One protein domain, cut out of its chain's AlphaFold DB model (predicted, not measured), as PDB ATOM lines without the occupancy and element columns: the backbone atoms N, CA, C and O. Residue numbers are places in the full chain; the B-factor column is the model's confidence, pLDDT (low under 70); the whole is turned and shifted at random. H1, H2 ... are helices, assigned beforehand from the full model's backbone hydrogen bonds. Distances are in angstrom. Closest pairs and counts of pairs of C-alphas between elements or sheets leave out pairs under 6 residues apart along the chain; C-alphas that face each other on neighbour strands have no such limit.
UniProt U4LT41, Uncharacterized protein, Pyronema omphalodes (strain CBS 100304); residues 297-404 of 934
ATOM      1  N   GLY A 297     232.068 195.703 160.921       95.50
ATOM      2  CA  GLY A 297     231.665 196.832 161.762       95.50
ATOM      3  C   GLY A 297     232.174 198.178 161.241       95.50
ATOM      4  O   GLY A 297     231.366 199.057 160.938       95.50
ATOM      5  N   VAL A 298     233.487 198.309 161.020       95.56
ATOM      6  CA  VAL A 298     234.114 199.522 160.454       95.56
ATOM      7  C   VAL A 298     233.508 199.891 159.097       95.56
ATOM      8  O   VAL A 298     233.232 201.063 158.845       95.56
ATOM      9  N   ARG A 299     233.248 198.911 158.221       94.62
ATOM     10  CA  ARG A 299     232.593 199.159 156.924       94.62
ATOM     11  C   ARG A 299     231.143 199.620 157.064       94.62
ATOM     12  O   ARG A 299     230.717 200.480 156.296       94.62
ATOM     13  N   HIS A 300     230.400 199.093 158.035       96.31
ATOM     14  CA  HIS A 300     229.024 199.516 158.302       96.31
ATOM     15  C   HIS A 300     228.971 200.951 158.850       96.31
ATOM     16  O   HIS A 300     228.223 201.775 158.327       96.31
ATOM     17  N   ILE A 301     229.841 201.270 159.816       97.44
ATOM     18  CA  ILE A 301     230.031 202.620 160.374       97.44
ATOM     19  C   ILE A 301     230.444 203.611 159.282       97.44
ATOM     20  O   ILE A 301     229.814 204.657 159.132       97.44
ATOM     21  N   LYS A 302     231.452 203.270 158.463       97.38
ATOM     22  CA  LYS A 302     231.885 204.144 157.367       97.38
ATOM     23  C   LYS A 302     230.746 204.412 156.384       97.38
ATOM     24  O   LYS A 302     230.559 205.562 156.008       97.38
ATOM     25  N   LYS A 303     229.968 203.394 155.991       97.56
ATOM     26  CA  LYS A 303     228.818 203.620 155.105       97.56
ATOM     27  C   LYS A 303     227.806 204.580 155.740       97.56
ATOM     28  O   LYS A 303     227.371 205.502 155.063       97.56
ATOM     29  N   ALA A 304     227.465 204.399 157.015       97.88
ATOM     30  CA  ALA A 304     226.500 205.261 157.697       97.88
ATOM     31  C   ALA A 304     226.932 206.737 157.738       97.88
ATOM     32  O   ALA A 304     226.096 207.612 157.537       97.88
ATOM     33  N   LEU A 305     228.228 207.004 157.934       98.00
ATOM     34  CA  LEU A 305     228.793 208.357 157.886       98.00
ATOM     35  C   LEU A 305     228.765 208.955 156.468       98.00
ATOM     36  O   LEU A 305     228.476 210.136 156.314       98.00
ATOM     37  N   GLU A 306     229.014 208.167 155.417       97.56
ATOM     38  CA  GLU A 306     228.884 208.652 154.030       97.56
ATOM     39  C   GLU A 306     227.403 208.892 153.653       97.56
ATOM     40  O   GLU A 306     227.103 209.896 153.008       97.56
ATOM     41  N   ASP A 307     226.470 208.037 154.106       97.19
ATOM     42  CA  ASP A 307     225.018 208.264 153.973       97.19
ATOM     43  C   ASP A 307     224.640 209.621 154.619       97.19
ATOM     44  O   ASP A 307     224.066 210.495 153.968       97.19
ATOM     45  N   ARG A 308     225.042 209.841 155.881       96.94
ATOM     46  CA  ARG A 308     224.774 211.071 156.648       96.94
ATOM     47  C   ARG A 308     225.449 212.305 156.053       96.94
ATOM     48  O   ARG A 308     224.835 213.368 156.033       96.94
ATOM     49  N   LYS A 309     226.655 212.181 155.485       97.19
ATOM     50  CA  LYS A 309     227.323 213.279 154.761       97.19
ATOM     51  C   LYS A 309     226.517 213.712 153.533       97.19
ATOM     52  O   LYS A 309     226.437 214.907 153.243       97.19
ATOM     53  N   LEU A 310     225.893 212.767 152.828       96.88
ATOM     54  CA  LEU A 310     224.978 213.080 151.729       96.88
ATOM     55  C   LEU A 310     223.690 213.746 152.230       96.88
ATOM     56  O   LEU A 310     223.203 214.657 151.564       96.88
ATOM     57  N   ASP A 311     223.164 213.355 153.391       94.88
ATOM     58  CA  ASP A 311     221.960 213.968 153.968       94.88
ATOM     59  C   ASP A 311     222.208 215.389 154.504       94.88
ATOM     60  O   ASP A 311     221.440 216.294 154.178       94.88
ATOM     61  N   LEU A 312     223.324 215.644 155.198       94.62
ATOM     62  CA  LEU A 312     223.743 217.008 155.568       94.62
ATOM     63  C   LEU A 312     223.930 217.897 154.327       94.62
ATOM     64  O   LEU A 312     223.558 219.070 154.337       94.62
ATOM     65  N   LYS A 313     224.435 217.333 153.221       95.69
ATOM     66  CA  LYS A 313     224.535 218.044 151.940       95.69
ATOM     67  C   LYS A 313     223.167 218.355 151.312       95.69
ATOM     68  O   LYS A 313     223.040 219.408 150.694       95.69
ATOM     69  N   LYS A 314     222.160 217.480 151.445       94.12
ATOM     70  CA  LYS A 314     220.776 217.768 150.999       94.12
ATOM     71  C   LYS A 314     220.157 218.897 151.823       94.12
ATOM     72  O   LYS A 314     219.504 219.759 151.255       94.12
ATOM     73  N   LEU A 315     220.424 218.918 153.129       91.12
ATOM     74  CA  LEU A 315     219.979 219.950 154.073       91.12
ATOM     75  C   LEU A 315     220.751 221.287 153.950       91.12
ATOM     76  O   LEU A 315     220.714 222.101 154.866       91.12
ATOM     77  N   GLY A 316     221.492 221.517 152.860       93.69
ATOM     78  CA  GLY A 316     222.150 222.799 152.574       93.69
ATOM     79  C   GLY A 316     223.393 223.136 153.412       93.69
ATOM     80  O   GLY A 316     223.969 224.205 153.217       93.69
ATOM     81  N   PHE A 317     223.855 222.252 154.307       90.50
ATOM     82  CA  PHE A 317     224.958 222.563 155.229       90.50
ATOM     83  C   PHE A 317     226.251 222.923 154.466       90.50
ATOM     84  O   PHE A 317     226.633 222.193 153.544       90.50
ATOM     85  N   PRO A 318     226.988 223.987 154.844       93.81
ATOM     86  CA  PRO A 318     228.269 224.328 154.219       93.81
ATOM     87  C   PRO A 318     229.288 223.185 154.326       93.81
ATOM     88  O   PRO A 318     229.375 222.525 155.357       93.81
ATOM     89  N   ILE A 319     230.124 222.974 153.299       93.06
ATOM     90  CA  ILE A 319     231.048 221.816 153.229       93.06
ATOM     91  C   ILE A 319     231.943 221.701 154.479       93.06
ATOM     92  O   ILE A 319     232.074 220.614 155.034       93.06
ATOM     93  N   LYS A 320     232.492 222.819 154.975       93.75
ATOM     94  CA  LYS A 320     233.306 222.841 156.207       93.75
ATOM     95  C   LYS A 320     232.528 222.375 157.446       93.75
ATOM     96  O   LYS A 320     233.105 221.748 158.327       93.75
ATOM     97  N   GLN A 321     231.231 222.680 157.511       91.88
ATOM     98  CA  GLN A 321     230.360 222.275 158.609       91.88
ATOM     99  C   GLN A 321     229.957 220.800 158.485       91.88
ATOM    100  O   GLN A 321     230.049 220.081 159.472       91.88
ATOM    101  N   GLN A 322     229.645 220.317 157.271       92.69
ATOM    102  CA  GLN A 322     229.470 218.878 157.010       92.69
ATOM    103  C   GLN A 322     230.696 218.084 157.486       92.69
ATOM    104  O   GLN A 322     230.562 217.035 158.104       92.69
ATOM    105  N   GLU A 323     231.906 218.569 157.195       93.75
ATOM    106  CA  GLU A 323     233.146 217.892 157.586       93.75
ATOM    107  C   GLU A 323     233.373 217.914 159.101       93.75
ATOM    108  O   GLU A 323     233.777 216.894 159.655       93.75
ATOM    109  N   TYR A 324     233.050 219.017 159.783       95.69
ATOM    110  CA  TYR A 324     233.111 219.103 161.243       95.69
ATOM    111  C   TYR A 324     232.108 218.161 161.932       95.69
ATOM    112  O   TYR A 324     232.506 217.368 162.788       95.69
ATOM    113  N   GLU A 325     230.835 218.192 161.525       94.00
ATOM    114  CA  GLU A 325     229.772 217.350 162.097       94.00
ATOM    115  C   GLU A 325     230.074 215.856 161.878       94.00
ATOM    116  O   GLU A 325     230.072 215.082 162.835       94.00
ATOM    117  N   ILE A 326     230.488 215.459 160.667       97.19
ATOM    118  CA  ILE A 326     230.887 214.071 160.360       97.19
ATOM    119  C   ILE A 326     232.130 213.627 161.148       97.19
ATOM    120  O   ILE A 326     232.249 212.448 161.487       97.19
ATOM    121  N   ILE A 327     233.063 214.531 161.470       96.62
ATOM    122  CA  ILE A 327     234.202 214.205 162.343       96.62
ATOM    123  C   ILE A 327     233.726 213.953 163.781       96.62
ATOM    124  O   ILE A 327     234.158 212.964 164.376       96.62
ATOM    125  N   GLN A 328     232.829 214.779 164.330       96.31
ATOM    126  CA  GLN A 328     232.280 214.565 165.676       96.31
ATOM    127  C   GLN A 328     231.451 213.274 165.764       96.31
ATOM    128  O   GLN A 328     231.680 212.456 166.658       96.31
ATOM    129  N   GLU A 329     230.552 213.040 164.805       96.50
ATOM    130  CA  GLU A 329     229.746 211.815 164.721       96.50
ATOM    131  C   GLU A 329     230.627 210.565 164.587       96.50
ATOM    132  O   GLU A 329     230.386 209.564 165.262       96.50
ATOM    133  N   LYS A 330     231.705 210.622 163.790       97.38
ATOM    134  CA  LYS A 330     232.673 209.520 163.651       97.38
ATOM    135  C   LYS A 330     233.316 209.129 164.984       97.38
ATOM    136  O   LYS A 330     233.490 207.933 165.223       97.38
ATOM    137  N   TRP A 331     233.691 210.095 165.823       97.25
ATOM    138  CA  TRP A 331     234.243 209.810 167.153       97.25
ATOM    139  C   TRP A 331     233.164 209.266 168.095       97.25
ATOM    140  O   TRP A 331     233.350 208.194 168.659       97.25
ATOM    141  N   SER A 332     231.989 209.898 168.159       97.88
ATOM    142  CA  SER A 332     230.877 209.420 168.996       97.88
ATOM    143  C   SER A 332     230.450 207.979 168.662       97.88
ATOM    144  O   SER A 332     230.291 207.146 169.559       97.88
ATOM    145  N   ILE A 333     230.344 207.645 167.371       98.06
ATOM    146  CA  ILE A 333     230.047 206.286 166.892       98.06
ATOM    147  C   ILE A 333     231.187 205.314 167.220       98.06
ATOM    148  O   ILE A 333     230.917 204.181 167.621       98.06
ATOM    149  N   ARG A 334     232.455 205.727 167.070       96.75
ATOM    150  CA  ARG A 334     233.612 204.898 167.445       96.75
ATOM    151  C   ARG A 334     233.566 204.544 168.930       96.75
ATOM    152  O   ARG A 334     233.712 203.371 169.261       96.75
ATOM    153  N   ASP A 335     233.342 205.521 169.795       97.56
ATOM    154  CA  ASP A 335     233.438 205.339 171.242       97.56
ATOM    155  C   ASP A 335     232.281 204.478 171.767       97.56
ATOM    156  O   ASP A 335     232.504 203.544 172.541       97.56
ATOM    157  N   GLN A 336     231.054 204.703 171.277       97.50
ATOM    158  CA  GLN A 336     229.921 203.810 171.552       97.50
ATOM    159  C   GLN A 336     230.175 202.387 171.030       97.50
ATOM    160  O   GLN A 336     229.882 201.414 171.724       97.50
ATOM    161  N   TRP A 337     230.762 202.240 169.837       98.12
ATOM    162  CA  TRP A 337     231.097 200.929 169.277       98.12
ATOM    163  C   TRP A 337     232.205 200.214 170.062       98.12
ATOM    164  O   TRP A 337     232.136 199.001 170.232       98.12
ATOM    165  N   GLN A 338     233.192 200.938 170.595       96.25
ATOM    166  CA  GLN A 338     234.196 200.350 171.484       96.25
ATOM    167  C   GLN A 338     233.568 199.901 172.815       96.25
ATOM    168  O   GLN A 338     233.852 198.786 173.248       96.25
ATOM    169  N   ARG A 339     232.661 200.695 173.409       97.19
ATOM    170  CA  ARG A 339     231.947 200.357 174.663       97.19
ATOM    171  C   ARG A 339     230.996 199.159 174.529       97.19
ATOM    172  O   ARG A 339     230.915 198.354 175.445       97.19
ATOM    173  N   ILE A 340     230.311 199.010 173.392       95.75
ATOM    174  CA  ILE A 340     229.404 197.873 173.101       95.75
ATOM    175  C   ILE A 340     230.186 196.693 172.458       95.75
ATOM    176  O   ILE A 340     229.616 195.709 171.984       95.75
ATOM    177  N   GLY A 341     231.521 196.767 172.438       94.19
ATOM    178  CA  GLY A 341     232.412 195.753 171.875       94.19
ATOM    179  C   GLY A 341     232.587 195.861 170.356       94.19
ATOM    180  O   GLY A 341     231.659 196.147 169.603       94.19
ATOM    181  N   ARG A 342     233.800 195.568 169.870       93.56
ATOM    182  CA  ARG A 342     234.249 195.828 168.482       93.56
ATOM    183  C   ARG A 342     233.665 194.862 167.423       93.56
ATOM    184  O   ARG A 342     234.320 194.551 166.431       93.56
ATOM    185  N   GLY A 343     232.446 194.356 167.614       96.00
ATOM    186  CA  GLY A 343     231.763 193.426 166.705       96.00
ATOM    187  C   GLY A 343     230.883 194.109 165.649       96.00
ATOM    188  O   GLY A 343     230.473 195.261 165.798       96.00
ATOM    189  N   TRP A 344     230.529 193.380 164.585       96.75
ATOM    190  CA  TRP A 344     229.590 193.851 163.557       96.75
ATOM    191  C   TRP A 344     228.171 194.062 164.104       96.75
ATOM    192  O   TRP A 344     227.495 195.003 163.694       96.75
ATOM    193  N   GLY A 345     227.725 193.221 165.046       96.94
ATOM    194  CA  GLY A 345     226.429 193.375 165.720       96.94
ATOM    195  C   GLY A 345     226.331 194.713 166.452       96.94
ATOM    196  O   GLY A 345     225.453 195.518 166.150       96.94
ATOM    197  N   SER A 346     227.311 194.997 167.310       97.62
ATOM    198  CA  SER A 346     227.469 196.267 168.023       97.62
ATOM    199  C   SER A 346     227.538 197.463 167.068       97.62
ATOM    200  O   SER A 346     226.848 198.459 167.267       97.62
ATOM    201  N   ALA A 347     228.287 197.352 165.962       98.00
ATOM    202  CA  ALA A 347     228.340 198.400 164.940       98.00
ATOM    203  C   ALA A 347     226.970 198.671 164.293       98.00
ATOM    204  O   ALA A 347     226.638 199.824 164.037       98.00
ATOM    205  N   ARG A 348     226.155 197.634 164.040       98.06
ATOM    206  CA  ARG A 348     224.776 197.795 163.539       98.06
ATOM    207  C   ARG A 348     223.857 198.454 164.568       98.06
ATOM    208  O   ARG A 348     222.999 199.237 164.174       98.06
ATOM    209  N   GLN A 349     224.029 198.150 165.854       97.88
ATOM    210  CA  GLN A 349     223.254 198.755 166.942       97.88
ATOM    211  C   GLN A 349     223.564 200.251 167.083       97.88
ATOM    212  O   GLN A 349     222.642 201.063 167.068       97.88
ATOM    213  N   VAL A 350     224.849 200.623 167.121       98.19
ATOM    214  CA  VAL A 350     225.287 202.030 167.179       98.19
ATOM    215  C   VAL A 350     224.860 202.800 165.927       98.19
ATOM    216  O   VAL A 350     224.293 203.882 166.038       98.19
ATOM    217  N   VAL A 351     225.060 202.233 164.731       98.31
ATOM    218  CA  VAL A 351     224.628 202.864 163.469       98.31
ATOM    219  C   VAL A 351     223.113 203.060 163.405       98.31
ATOM    220  O   VAL A 351     222.674 204.062 162.846       98.31
ATOM    221  N   ARG A 352     222.312 202.143 163.969       98.12
ATOM    222  CA  ARG A 352     220.862 202.337 164.099       98.12
ATOM    223  C   ARG A 352     220.561 203.515 165.027       98.12
ATOM    224  O   ARG A 352     219.989 204.483 164.555       98.12
ATOM    225  N   HIS A 353     221.040 203.480 166.272       97.88
ATOM    226  CA  HIS A 353     220.787 204.536 167.261       97.88
ATOM    227  C   HIS A 353     221.173 205.942 166.758       97.88
ATOM    228  O   HIS A 353     220.415 206.894 166.941       97.88
ATOM    229  N   HIS A 354     222.307 206.076 166.057       97.88
ATOM    230  CA  HIS A 354     222.683 207.344 165.422       97.88
ATOM    231  C   HIS A 354     221.777 207.709 164.243       97.88
ATOM    232  O   HIS A 354     221.383 208.864 164.148       97.88
ATOM    233  N   LYS A 355     221.381 206.761 163.379       97.75
ATOM    234  CA  LYS A 355     220.421 207.034 162.290       97.75
ATOM    235  C   LYS A 355     219.043 207.454 162.803       97.75
ATOM    236  O   LYS A 355     218.447 208.339 162.198       97.75
ATOM    237  N   ASP A 356     218.572 206.872 163.900       97.19
ATOM    238  CA  ASP A 356     217.291 207.231 164.514       97.19
ATOM    239  C   ASP A 356     217.357 208.688 165.027       97.19
ATOM    240  O   ASP A 356     216.583 209.537 164.583       97.19
ATOM    241  N   ARG A 357     218.403 209.035 165.797       96.56
ATOM    242  CA  ARG A 357     218.700 210.420 166.221       96.56
ATOM    243  C   ARG A 357     218.868 211.394 165.044       96.56
ATOM    244  O   ARG A 357     218.438 212.542 165.118       96.56
ATOM    245  N   TRP A 358     219.483 210.970 163.939       96.56
ATOM    246  CA  TRP A 358     219.633 211.804 162.740       96.56
ATOM    247  C   TRP A 358     218.300 212.113 162.053       96.56
ATOM    248  O   TRP A 358     218.183 213.170 161.427       96.56
ATOM    249  N   MET A 359     217.315 211.216 162.162       94.75
ATOM    250  CA  MET A 359     215.954 211.440 161.675       94.75
ATOM    251  C   MET A 359     215.176 212.378 162.606       94.75
ATOM    252  O   MET A 359     214.476 213.252 162.103       94.75
ATOM    253  N   GLU A 360     215.357 212.277 163.926       94.00
ATOM    254  CA  GLU A 360     214.807 213.225 164.911       94.00
ATOM    255  C   GLU A 360     215.377 214.643 164.718       94.00
ATOM    256  O   GLU A 360     214.618 215.610 164.638       94.00
ATOM    257  N   ASP A 361     216.699 214.774 164.552       90.12
ATOM    258  CA  ASP A 361     217.369 216.037 164.204       90.12
ATOM    259  C   ASP A 361     216.804 216.627 162.902       90.12
ATOM    260  O   ASP A 361     216.632 217.843 162.788       90.12
ATOM    261  N   LYS A 362     216.554 215.776 161.894       90.19
ATOM    262  CA  LYS A 362     216.030 216.191 160.588       90.19
ATOM    263  C   LYS A 362     214.582 216.661 160.699       90.19
ATOM    264  O   LYS A 362     214.295 217.770 160.266       90.19
ATOM    265  N   PHE A 363     213.708 215.860 161.307       91.25
ATOM    266  CA  PHE A 363     212.303 216.203 161.523       91.25
ATOM    267  C   PHE A 363     212.170 217.498 162.333       91.25
ATOM    268  O   PHE A 363     211.417 218.383 161.951       91.25
ATOM    269  N   THR A 364     212.979 217.661 163.386       87.88
ATOM    270  CA  THR A 364     213.018 218.898 164.183       87.88
ATOM    271  C   THR A 364     213.418 220.115 163.337       87.88
ATOM    272  O   THR A 364     212.802 221.170 163.455       87.88
ATOM    273  N   LYS A 365     214.423 219.983 162.458       85.19
ATOM    274  CA  LYS A 365     214.856 221.065 161.553       85.19
ATOM    275  C   LYS A 365     213.810 221.389 160.480       85.19
ATOM    276  O   LYS A 365     213.601 222.562 160.199       85.19
ATOM    277  N   GLU A 366     213.153 220.380 159.908       87.38
ATOM    278  CA  GLU A 366     212.075 220.569 158.923       87.38
ATOM    279  C   GLU A 366     210.830 221.205 159.564       87.38
ATOM    280  O   GLU A 366     210.260 222.125 158.986       87.38
ATOM    281  N   LEU A 367     210.468 220.804 160.788       86.75
ATOM    282  CA  LEU A 367     209.367 221.404 161.544       86.75
ATOM    283  C   LEU A 367     209.653 222.870 161.909       86.75
ATOM    284  O   LEU A 367     208.777 223.713 161.740       86.75
ATOM    285  N   ILE A 368     210.873 223.190 162.362       82.31
ATOM    286  CA  ILE A 368     211.285 224.577 162.645       82.31
ATOM    287  C   ILE A 368     211.273 225.420 161.364       82.31
ATOM    288  O   ILE A 368     210.770 226.537 161.397       82.31
ATOM    289  N   ALA A 369     211.766 224.898 160.235       82.88
ATOM    290  CA  ALA A 369     211.711 225.611 158.957       82.88
ATOM    291  C   ALA A 369     210.262 225.927 158.545       82.88
ATOM    292  O   ALA A 369     209.965 227.071 158.224       82.88
ATOM    293  N   GLN A 370     209.348 224.957 158.660       84.12
ATOM    294  CA  GLN A 370     207.922 225.156 158.370       84.12
ATOM    295  C   GLN A 370     207.255 226.197 159.280       84.12
ATOM    296  O   GLN A 370     206.377 226.918 158.819       84.12
ATOM    297  N   HIS A 371     207.649 226.295 160.555       80.94
ATOM    298  CA  HIS A 371     207.114 227.331 161.448       80.94
ATOM    299  C   HIS A 371     207.690 228.711 161.109       80.94
ATOM    300  O   HIS A 371     206.929 229.666 161.023       80.94
ATOM    301  N   LEU A 372     208.990 228.814 160.808       78.56
ATOM    302  CA  LEU A 372     209.615 230.079 160.402       78.56
ATOM    303  C   LEU A 372     209.082 230.602 159.054       78.56
ATOM    304  O   LEU A 372     208.873 231.803 158.912       78.56
ATOM    305  N   GLU A 373     208.793 229.719 158.090       74.94
ATOM    306  CA  GLU A 373     208.133 230.075 156.819       74.94
ATOM    307  C   GLU A 373     206.681 230.567 157.016       74.94
ATOM    308  O   GLU A 373     206.162 231.306 156.180       74.94
ATOM    309  N   VAL A 374     206.028 230.206 158.128       65.38
ATOM    310  CA  VAL A 374     204.714 230.745 158.528       65.38
ATOM    311  C   VAL A 374     204.864 232.044 159.333       65.38
ATOM    312  O   VAL A 374     204.066 232.965 159.158       65.38
ATOM    313  N   GLU A 375     205.897 232.169 160.167       53.22
ATOM    314  CA  GLU A 375     206.151 233.362 160.987       53.22
ATOM    315  C   GLU A 375     206.716 234.558 160.194       53.22
ATOM    316  O   GLU A 375     206.627 235.687 160.672       53.22
ATOM    317  N   GLU A 376     207.164 234.399 158.938       51.78
ATOM    318  CA  GLU A 376     207.372 235.557 158.040       51.78
ATOM    319  C   GLU A 376     206.063 236.327 157.737       51.78
ATOM    320  O   GLU A 376     206.112 237.495 157.335       51.78
ATOM    321  N   PHE A 377     204.889 235.739 158.011       48.66
ATOM    322  CA  PHE A 377     203.600 236.449 158.024       48.66
ATOM    323  C   PHE A 377     203.281 237.158 159.356       48.66
ATOM    324  O   PHE A 377     202.362 237.979 159.400       48.66
ATOM    325  N   SER A 378     204.043 236.903 160.427       46.94
ATOM    326  CA  SER A 378     203.913 237.545 161.742       46.94
ATOM    327  C   SER A 378     205.236 238.185 162.171       46.94
ATOM    328  O   SER A 378     206.019 237.622 162.937       46.94
ATOM    329  N   LYS A 379     205.471 239.406 161.681       48.22
ATOM    330  CA  LYS A 379     206.581 240.261 162.127       48.22
ATOM    331  C   LYS A 379     206.586 240.421 163.659       48.22
ATOM    332  O   LYS A 379     205.535 240.385 164.287       48.22
ATOM    333  N   GLU A 380     207.767 240.746 164.194       49.16
ATOM    334  CA  GLU A 380     207.971 241.329 165.537       49.16
ATOM    335  C   GLU A 380     208.086 240.369 166.746       49.16
ATOM    336  O   GLU A 380     207.717 240.732 167.857       49.16
ATOM    337  N   TYR A 381     208.729 239.199 166.590       50.66
ATOM    338  CA  TYR A 381     209.328 238.472 167.730       50.66
ATOM    339  C   TYR A 381     210.772 237.998 167.471       50.66
ATOM    340  O   TYR A 381     211.110 237.514 166.391       50.66
ATOM    341  N   ASP A 382     211.642 238.140 168.481       58.06
ATOM    342  CA  ASP A 382     213.081 237.828 168.407       58.06
ATOM    343  C   ASP A 382     213.367 236.317 168.538       58.06
ATOM    344  O   ASP A 382     213.854 235.792 169.547       58.06
ATOM    345  N   LEU A 383     213.056 235.599 167.462       54.16
ATOM    346  CA  LEU A 383     213.281 234.160 167.340       54.16
ATOM    347  C   LEU A 383     214.774 233.785 167.300       54.16
ATOM    348  O   LEU A 383     215.115 232.647 167.637       54.16
ATOM    349  N   GLN A 384     215.688 234.714 166.977       54.28
ATOM    350  CA  GLN A 384     217.130 234.459 167.111       54.28
ATOM    351  C   GLN A 384     217.538 234.367 168.585       54.28
ATOM    352  O   GLN A 384     218.288 233.451 168.943       54.28
ATOM    353  N   GLY A 385     216.986 235.225 169.448       54.47
ATOM    354  CA  GLY A 385     217.118 235.110 170.901       54.47
ATOM    355  C   GLY A 385     216.591 233.774 171.439       54.47
ATOM    356  O   GLY A 385     217.272 233.111 172.225       54.47
ATOM    357  N   ILE A 386     215.427 233.316 170.967       55.44
ATOM    358  CA  ILE A 386     214.801 232.060 171.428       55.44
ATOM    359  C   ILE A 386     215.578 230.824 170.945       55.44
ATOM    360  O   ILE A 386     215.927 229.960 171.756       55.44
ATOM    361  N   ILE A 387     215.914 230.737 169.654       56.38
ATOM    362  CA  ILE A 387     216.671 229.605 169.088       56.38
ATOM    363  C   ILE A 387     218.105 229.591 169.641       56.38
ATOM    364  O   ILE A 387     218.607 228.533 170.038       56.38
ATOM    365  N   GLY A 388     218.750 230.757 169.753       59.97
ATOM    366  CA  GLY A 388     220.043 230.916 170.422       59.97
ATOM    367  C   GLY A 388     219.991 230.490 171.893       59.97
ATOM    368  O   GLY A 388     220.881 229.772 172.360       59.97
ATOM    369  N   GLY A 389     218.911 230.839 172.597       53.31
ATOM    370  CA  GLY A 389     218.620 230.409 173.963       53.31
ATOM    371  C   GLY A 389     218.461 228.892 174.085       53.31
ATOM    372  O   GLY A 389     219.143 228.276 174.901       53.31
ATOM    373  N   MET A 390     217.640 228.257 173.245       48.25
ATOM    374  CA  MET A 390     217.440 226.797 173.248       48.25
ATOM    375  C   MET A 390     218.720 226.026 172.900       48.25
ATOM    376  O   MET A 390     219.031 225.022 173.546       48.25
ATOM    377  N   ILE A 391     219.500 226.504 171.926       53.31
ATOM    378  CA  ILE A 391     220.804 225.917 171.583       53.31
ATOM    379  C   ILE A 391     221.797 226.099 172.740       53.31
ATOM    380  O   ILE A 391     222.548 225.172 173.040       53.31
ATOM    381  N   SER A 392     221.775 227.236 173.438       46.31
ATOM    382  CA  SER A 392     222.620 227.474 174.620       46.31
ATOM    383  C   SER A 392     222.206 226.603 175.812       46.31
ATOM    384  O   SER A 392     223.066 226.019 176.466       46.31
ATOM    385  N   LYS A 393     220.900 226.402 176.027       44.84
ATOM    386  CA  LYS A 393     220.330 225.535 177.075       44.84
ATOM    387  C   LYS A 393     220.519 224.033 176.791       44.84
ATOM    388  O   LYS A 393     220.479 223.226 177.712       44.84
ATOM    389  N   ARG A 394     220.792 223.650 175.533       51.47
ATOM    390  CA  ARG A 394     221.324 222.321 175.146       51.47
ATOM    391  C   ARG A 394     222.861 222.239 175.160       51.47
ATOM    392  O   ARG A 394     223.405 221.151 175.007       51.47
ATOM    393  N   ARG A 395     223.573 223.360 175.334       46.88
ATOM    394  CA  ARG A 395     225.044 223.436 175.475       46.88
ATOM    395  C   ARG A 395     225.506 223.639 176.924       46.88
ATOM    396  O   ARG A 395     226.708 223.716 177.152       46.88
ATOM    397  N   SER A 396     224.580 223.730 177.881       39.66
ATOM    398  CA  SER A 396     224.866 223.933 179.306       39.66
ATOM    399  C   SER A 396     225.125 222.644 180.102       39.66
ATOM    400  O   SER A 396     225.374 222.724 181.301       39.66
ATOM    401  N   GLU A 397     225.147 221.469 179.460       40.72
ATOM    402  CA  GLU A 397     225.949 220.355 179.988       40.72
ATOM    403  C   GLU A 397     227.433 220.787 179.999       40.72
ATOM    404  O   GLU A 397     227.884 221.412 179.035       40.72
ATOM    405  N   PRO A 398     228.207 220.518 181.069       38.91
ATOM    406  CA  PRO A 398     229.450 221.241 181.358       38.91
ATOM    407  C   PRO A 398     230.624 220.854 180.441       38.91
ATOM    408  O   PRO A 398     231.554 220.143 180.823       38.91
ATOM    409  N   ASN A 399     230.627 221.388 179.221       43.53
ATOM    410  CA  ASN A 399     231.745 221.277 178.294       43.53
ATOM    411  C   ASN A 399     232.905 222.190 178.737       43.53
ATOM    412  O   ASN A 399     232.980 223.363 178.363       43.53
ATOM    413  N   LEU A 400     233.831 221.631 179.523       42.12
ATOM    414  CA  LEU A 400     235.001 222.323 180.082       42.12
ATOM    415  C   LEU A 400     235.840 223.078 179.027       42.12
ATOM    416  O   LEU A 400     236.381 224.144 179.322       42.12
ATOM    417  N   TYR A 401     235.881 222.596 177.777       39.41
ATOM    418  CA  TYR A 401     236.581 223.267 176.669       39.41
ATOM    419  C   TYR A 401     235.959 224.614 176.260       39.41
ATOM    420  O   TYR A 401     236.661 225.454 175.698       39.41
ATOM    421  N   ALA A 402     234.669 224.849 176.522       43.53
ATOM    422  CA  ALA A 402     234.016 226.117 176.189       43.53
ATOM    423  C   ALA A 402     234.406 227.234 177.173       43.53
ATOM    424  O   ALA A 402     234.711 228.352 176.754       43.53
ATOM    425  N   ARG A 403     234.470 226.919 178.476       39.38
ATOM    426  CA  ARG A 403     234.853 227.875 179.534       39.38
ATOM    427  C   ARG A 403     236.284 228.385 179.341       39.38
ATOM    428  O   ARG A 403     236.525 229.583 179.437       39.38
ATOM    429  N   ALA A 404     237.193 227.489 178.949       44.34
ATOM    430  CA  ALA A 404     238.574 227.816 178.591       44.34
ATOM    431  C   ALA A 404     238.714 228.715 177.343       44.34
ATOM    432  O   ALA A 404     239.800 229.225 177.090       44.34
TER     433      ALA A 404
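AT A GLANCE: This is residues 297 to 404 of the 934 residues of an uncharacterized protein of Pyronema omphalodes (strain CBS 100304) (UniProt U4LT41). One long helix, H3, makes the longest part, and the hairpin of H1 and H2 packs on its first part, residues 344 to 355, as a loose three-helix bundle that runs up and down, each helix against the one before it in the chain. The rest of H3 runs on past these contacts as an arm, after which the chain folds back through H4, which touches no helix, to a tail that ends in the short H5; residues 376 to 382 and 388 to 404 stand free. The printed part has 108 residues with five named helices in the order H1 H2 H3 H4 H5 and no named strand; the class is all helix. The whole is loose, with a radius of gyration of the C-alphas of 16.9 A, and elongated, spanning 53 by 34 by 23 A.

IN THESE COORDINATES: H3, residues 344 to 375, is the longest helix, 46.0 A from first to last C-alpha; C-alpha 344 is at (229.590, 193.851, 163.557) and C-alpha 375 at (206.151, 233.362, 160.987). H2, residues 319 to 339, measures 30.3 A. H1, residues 297 to 314, measures 25.9 A and begins with C-alpha 297 at (231.665, 196.832, 161.762). H4 is residues 383 to 393, 14.8 A. H5 is residues 400 to 404, 6.7 A, with C-alpha 404 at (238.574, 227.816, 178.591).

HOW THE PARTS SIT: H3 touches H1 with residues 344 to 355 alone, and H1 touches it with residues 297 to 304 alone. Their closest C-alphas are those of Gly 297 and Trp 344, 4.1 A apart, and they run the same way at a shallow tilt of 10 degrees. H2 and H3 form a helical hairpin and touch through residues 333 to 337 and 346 to 354 alone; the closest C-alphas are those of Trp 337 and Ala 347, 5.7 A apart, at a steep tilt of 38 degrees, opposite ways. H1 and H2, also a helical hairpin, touch with Leu 312 and Gln 322 as the closest C-alphas, 6.2 A apart, opposite ways at a shallow tilt of 29 degrees. With two of these three pairs at a shallow tilt, the packing is only just mostly aligned. H4 and H5 are apart from each other and from H1, H2 and H3. In H1, H2, H3, H4 and H5 every O i to N i+4 pair is within hydrogen-bond range.

THE WHOLE: The two C-alphas farthest apart, those of Gly 343 and Glu 380, are 53.5 A apart. Without the stretches that stand free, the body has 84 residues and spans 48 by 22 by 21 A. The printed part has no cut. The links H1 to H2 and H2 to H3 are tight, H3 to H4 and H4 to H5 are short, and no link is long. The mean pLDDT of the printed part is 81.3; residues 374 to 404 are under 70.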